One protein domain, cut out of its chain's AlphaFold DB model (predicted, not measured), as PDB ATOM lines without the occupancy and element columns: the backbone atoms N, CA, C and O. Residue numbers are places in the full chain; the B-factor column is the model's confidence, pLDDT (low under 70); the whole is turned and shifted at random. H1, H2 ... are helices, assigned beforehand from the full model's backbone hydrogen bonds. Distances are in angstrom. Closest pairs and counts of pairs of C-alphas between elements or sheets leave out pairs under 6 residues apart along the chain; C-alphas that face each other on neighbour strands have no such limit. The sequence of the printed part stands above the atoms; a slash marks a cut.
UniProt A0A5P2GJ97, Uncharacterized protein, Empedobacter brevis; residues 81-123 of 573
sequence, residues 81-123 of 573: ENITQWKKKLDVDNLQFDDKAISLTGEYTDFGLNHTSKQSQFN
ATOM      1  N   GLU A  81     -28.691  -5.229  28.479       83.69
ATOM      2  CA  GLU A  81     -27.462  -4.523  28.095       83.69
ATOM      3  C   GLU A  81     -27.672  -3.011  27.952       83.69
ATOM      4  O   GLU A  81     -26.905  -2.224  28.511       83.69
ATOM      5  N   ASN A  82     -28.722  -2.591  27.237       81.56
ATOM      6  CA  ASN A  82     -29.008  -1.172  27.016       81.56
ATOM      7  C   ASN A  82     -29.378  -0.474  28.326       81.56
ATOM      8  O   ASN A  82     -28.875   0.616  28.599       81.56
ATOM      9  N   ILE A  83     -30.183  -1.126  29.171       83.00
ATOM     10  CA  ILE A  83     -30.537  -0.621  30.504       83.00
ATOM     11  C   ILE A  83     -29.275  -0.423  31.349       83.00
ATOM     12  O   ILE A  83     -29.100   0.632  31.957       83.00
ATOM     13  N   THR A  84     -28.361  -1.394  31.358       84.62
ATOM     14  CA  THR A  84     -27.108  -1.313  32.127       84.62
ATOM     15  C   THR A  84     -26.193  -0.199  31.615       84.62
ATOM     16  O   THR A  84     -25.634   0.565  32.403       84.62
ATOM     17  N   GLN A  85     -26.069  -0.041  30.294       84.88
ATOM     18  CA  GLN A  85     -25.294   1.054  29.706       84.88
ATOM     19  C   GLN A  85     -25.897   2.425  30.017       84.88
ATOM     20  O   GLN A  85     -25.154   3.368  30.286       84.88
ATOM     21  N   TRP A  86     -27.227   2.548  29.993       83.25
ATOM     22  CA  TRP A  86     -27.917   3.792  30.327       83.25
ATOM     23  C   TRP A  86     -27.791   4.117  31.809       83.25
ATOM     24  O   TRP A  86     -27.451   5.250  32.127       83.25
ATOM     25  N   LYS A  87     -27.937   3.132  32.704       85.25
ATOM     26  CA  LYS A  87     -27.665   3.308  34.140       85.25
ATOM     27  C   LYS A  87     -26.248   3.820  34.389       85.25
ATOM     28  O   LYS A  87     -26.080   4.780  35.132       85.25
ATOM     29  N   LYS A  88     -25.252   3.254  33.701       86.31
ATOM     30  CA  LYS A  88     -23.853   3.694  33.796       86.31
ATOM     31  C   LYS A  88     -23.620   5.091  33.207       86.31
ATOM     32  O   LYS A  88     -22.856   5.861  33.771       86.31
ATOM     33  N   LYS A  89     -24.244   5.431  32.073       85.38
ATOM     34  CA  LYS A  89     -24.102   6.760  31.441       85.38
ATOM     35  C   LYS A  89     -24.822   7.870  32.202       85.38
ATOM     36  O   LYS A  89     -24.340   8.995  32.201       85.38
ATOM     37  N   LEU A  90     -25.969   7.559  32.796       83.56
ATOM     38  CA  LEU A  90     -26.738   8.466  33.651       83.56
ATOM     39  C   LEU A  90     -26.218   8.482  35.095       83.56
ATOM     40  O   LEU A  90     -26.756   9.217  35.914       83.56
ATOM     41  N   ASP A  91     -25.201   7.666  35.383       82.44
ATOM     42  CA  ASP A  91     -24.568   7.521  36.691       82.44
ATOM     43  C   ASP A  91     -25.574   7.272  37.828       82.44
ATOM     44  O   ASP A  91     -25.465   7.805  38.930       82.44
ATOM     45  N   VAL A  92     -26.593   6.456  37.535       79.38
ATOM     46  CA  VAL A  92     -27.738   6.214  38.431       79.38
ATOM     47  C   VAL A  92     -27.284   5.633  39.771       79.38
ATOM     48  O   VAL A  92     -27.869   5.949  40.803       79.38
ATOM     49  N   ASP A  93     -26.221   4.827  39.764       75.12
ATOM     50  CA  ASP A  93     -25.677   4.179  40.960       75.12
ATOM     51  C   ASP A  93     -24.977   5.172  41.913       75.12
ATOM     52  O   ASP A  93     -24.838   4.882  43.099       75.12
ATOM     53  N   ASN A  94     -24.587   6.358  41.425       71.06
ATOM     54  CA  ASN A  94     -24.003   7.440  42.225       71.06
ATOM     55  C   ASN A  94     -25.006   8.562  42.543       71.06
ATOM     56  O   ASN A  94     -24.615   9.598  43.088       71.06
ATOM     57  N   LEU A  95     -26.297   8.386  42.230       76.81
ATOM     58  CA  LEU A  95     -27.333   9.319  42.671       76.81
ATOM     59  C   LEU A  95     -27.424   9.281  44.198       76.81
ATOM     60  O   LEU A  95     -27.943   8.336  44.794       76.81
ATOM     61  N   GLN A  96     -26.908  10.324  44.839       68.12
ATOM     62  CA  GLN A  96     -26.992  10.469  46.284       68.12
ATOM     63  C   GLN A  96     -28.369  11.023  46.650       68.12
ATOM     64  O   GLN A  96     -28.664  12.194  46.430       68.12
ATOM     65  N   PHE A  97     -29.224  10.159  47.199       70.62
ATOM     66  CA  PHE A  97     -30.499  10.534  47.828       70.62
ATOM     67  C   PHE A  97     -30.330  10.835  49.322       70.62
ATOM     68  O   PHE A  97     -31.264  10.668  50.105       70.62
ATOM     69  N   ASP A  98     -29.123  11.218  49.734       78.81
ATOM     70  CA  ASP A  98     -28.885  11.623  51.107       78.81
ATOM     71  C   ASP A  98     -29.353  13.064  51.346       78.81
ATOM     72  O   ASP A  98     -29.634  13.850  50.434       78.81
ATOM     73  N   ASP A  99     -29.466  13.411  52.619       79.94
ATOM     74  CA  ASP A  99     -29.926  14.723  53.050       79.94
ATOM     75  C   ASP A  99     -28.923  15.850  52.731       79.94
ATOM     76  O   ASP A  99     -29.283  17.028  52.780       79.94
ATOM     77  N   LYS A 100     -27.684  15.525  52.338       80.56
ATOM     78  CA  LYS A 100     -26.663  16.504  51.933       80.56
ATOM     79  C   LYS A 100     -26.840  16.950  50.485       80.56
ATOM     80  O   LYS A 100     -26.532  18.096  50.150       80.56
ATOM     81  N   ALA A 101     -27.349  16.075  49.624       78.06
ATOM     82  CA  ALA A 101     -27.617  16.396  48.228       78.06
ATOM     83  C   ALA A 101     -28.908  17.218  48.053       78.06
ATOM     84  O   ALA A 101     -28.961  18.126  47.211       78.06
ATOM     85  N   ILE A 102     -29.924  16.958  48.882       81.88
ATOM     86  CA  ILE A 102     -31.261  17.558  48.779       81.88
ATOM     87  C   ILE A 102     -31.257  19.005  49.299       81.88
ATOM     88  O   ILE A 102     -30.912  19.269  50.449       81.88
ATOM     89  N   SER A 103     -31.648  19.955  48.445       85.06
ATOM     90  CA  SER A 103     -31.854  21.359  48.836       85.06
ATOM     91  C   SER A 103     -33.234  21.570  49.457       85.06
ATOM     92  O   SER A 103     -34.200  20.908  49.073       85.06
ATOM     93  N   LEU A 104     -33.338  22.528  50.376       81.62
ATOM     94  CA  LEU A 104     -34.620  22.933  50.945       81.62
ATOM     95  C   LEU A 104     -35.475  23.683  49.915       81.62
ATOM     96  O   LEU A 104     -34.968  24.430  49.081       81.62
ATOM     97  N   THR A 105     -36.792  23.496  49.988       80.44
ATOM     98  CA  THR A 105     -37.765  24.192  49.129       80.44
ATOM     99  C   THR A 105     -38.228  25.534  49.704       80.44
ATOM    100  O   THR A 105     -38.851  26.311  48.985       80.44
ATOM    101  N   GLY A 106     -37.922  25.819  50.974       78.06
ATOM    102  CA  GLY A 106     -38.295  27.048  51.676       78.06
ATOM    103  C   GLY A 106     -37.206  27.522  52.639       78.06
ATOM    104  O   GLY A 106     -36.290  26.770  52.974       78.06
ATOM    105  N   GLU A 107     -37.306  28.781  53.065       84.12
ATOM    106  CA  GLU A 107     -36.377  29.404  54.014       84.12
ATOM    107  C   GLU A 107     -36.887  29.246  55.451       84.12
ATOM    108  O   GLU A 107     -38.080  29.401  55.712       84.12
ATOM    109  N   TYR A 108     -35.976  28.965  56.386       82.38
ATOM    110  CA  TYR A 108     -36.269  28.827  57.815       82.38
ATOM    111  C   TYR A 108     -35.331  29.753  58.597       82.38
ATOM    112  O   TYR A 108     -34.336  29.322  59.187       82.38
ATOM    113  N   THR A 109     -35.630  31.052  58.555       79.75
ATOM    114  CA  THR A 109     -34.770  32.125  59.081       79.75
ATOM    115  C   THR A 109     -34.520  32.025  60.580       79.75
ATOM    116  O   THR A 109     -33.417  32.336  61.023       79.75
ATOM    117  N   ASP A 110     -35.492  31.524  61.343       78.44
ATOM    118  CA  ASP A 110     -35.389  31.348  62.801       78.44
ATOM    119  C   ASP A 110     -34.316  30.316  63.189       78.44
ATOM    120  O   ASP A 110     -33.765  30.365  64.285       78.44
ATOM    121  N   PHE A 111     -33.973  29.421  62.257       78.75
ATOM    122  CA  PHE A 111     -32.900  28.434  62.386       78.75
ATOM    123  C   PHE A 111     -31.647  28.812  61.577       78.75
ATOM    124  O   PHE A 111     -30.728  28.005  61.447       78.75
ATOM    125  N   GLY A 112     -31.599  30.022  61.004       82.31
ATOM    126  CA  GLY A 112     -30.485  30.497  60.178       82.31
ATOM    127  C   GLY A 112     -30.344  29.789  58.823       82.31
ATOM    128  O   GLY A 112     -29.264  29.825  58.231       82.31
ATOM    129  N   LEU A 113     -31.403  29.138  58.327       88.19
ATOM    130  CA  LEU A 113     -31.390  28.361  57.084       88.19
ATOM    131  C   LEU A 113     -32.061  29.132  55.943       88.19
ATOM    132  O   LEU A 113     -33.115  29.745  56.118       88.19
ATOM    133  N   ASN A 114     -31.478  29.058  54.748       84.38
ATOM    134  CA  ASN A 114     -31.964  29.748  53.551       84.38
ATOM    135  C   ASN A 114     -32.143  28.767  52.377       84.38
ATOM    136  O   ASN A 114     -31.902  27.569  52.507       84.38
ATOM    137  N   HIS A 115     -32.525  29.272  51.203       81.50
ATOM    138  CA  HIS A 115     -32.752  28.459  49.998       81.50
ATOM    139  C   HIS A 115     -31.503  27.731  49.461       81.50
ATOM    140  O   HIS A 115     -31.612  26.875  48.584       81.50
ATOM    141  N   THR A 116     -30.307  28.064  49.954       82.88
ATOM    142  CA  THR A 116     -29.062  27.347  49.634       82.88
ATOM    143  C   THR A 116     -28.738  26.242  50.639       82.88
ATOM    144  O   THR A 116     -27.881  25.399  50.362       82.88
ATOM    145  N   SER A 117     -29.434  26.212  51.780       87.81
ATOM    146  CA  SER A 117     -29.260  25.194  52.807       87.81
ATOM    147  C   SER A 117     -29.760  23.821  52.350       87.81
ATOM    148  O   SER A 117     -30.671  23.683  51.525       87.81
ATOM    149  N   LYS A 118     -29.132  22.784  52.903       89.75
ATOM    150  CA  LYS A 118     -29.417  21.375  52.612       89.75
ATOM    151  C   LYS A 118     -30.321  20.748  53.666       89.75
ATOM    152  O   LYS A 118     -30.361  21.206  54.809       89.75
ATOM    153  N   GLN A 119     -31.012  19.672  53.292       87.88
ATOM    154  CA  GLN A 119     -31.878  18.912  54.195       87.88
ATOM    155  C   GLN A 119     -31.117  18.434  55.445       87.88
ATOM    156  O   GLN A 119     -31.680  18.437  56.537       87.88
ATOM    157  N   SER A 120     -29.825  18.121  55.321       88.31
ATOM    158  CA  SER A 120     -28.966  17.742  56.447       88.31
ATOM    159  C   SER A 120     -28.842  18.856  57.492       88.31
ATOM    160  O   SER A 120     -28.933  18.598  58.687       88.31
ATOM    161  N   GLN A 121     -28.695  20.109  57.050       88.94
ATOM    162  CA  GLN A 121     -28.575  21.272  57.937       88.94
ATOM    163  C   GLN A 121     -29.902  21.578  58.637       88.94
ATOM    164  O   GLN A 121     -29.910  21.986  59.795       88.94
ATOM    165  N   PHE A 122     -31.026  21.332  57.959       88.12
ATOM    166  CA  PHE A 122     -32.348  21.402  58.578       88.12
ATOM    167  C   PHE A 122     -32.528  20.343  59.666       88.12
ATOM    168  O   PHE A 122     -32.957  20.665  60.772       88.12
ATOM    169  N   ASN A 123     -32.160  19.093  59.377       87.25
ATOM    170  CA  ASN A 123     -32.244  18.007  60.347       87.25
ATOM    171  C   ASN A 123     -31.396  18.320  61.593       87.25
ATOM    172  O   ASN A 123     -31.896  18.225  62.711       87.25
TER     173      ASN A 123
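AT A GLANCE: This is residues 81 to 123 of the 573 residues of an uncharacterized protein of Empedobacter brevis (UniProt A0A5P2GJ97). What shape is it? With little regular structure, it is a strung-out rod: H1 at one end, then a long link that folds back near residue 110 as a loop, and H2 beside that loop. What is it made of? The printed part has 43 residues, with two named helices, H1 then H2, and no named strand; the class is all helix, though named elements hold only 14 residues. How open is it? It is extended, with a radius of gyration of the C-alphas of 15.4 A and spans of 51 by 14 by 9 A.

IN THESE COORDINATES: Where is H1? Residues 81 to 89, 12.2 A long, begin at C-alpha 81 (-27.462, -4.523, 28.095). Where is H2? Residues 119 to 123 end at C-alpha 123 (-32.244, 18.007, 60.347).

HOW THE PARTS SIT: Do the helices meet? H1 and H2 are apart, with no C-alphas within 8 A. Are their backbones complete? In H1 and H2 every O i to N i+4 pair is within hydrogen-bond range.

THE WHOLE: What joins them? Residues 90 to 118 are a long link, without a cut. Where is confidence low? Only residue 96 is under 70.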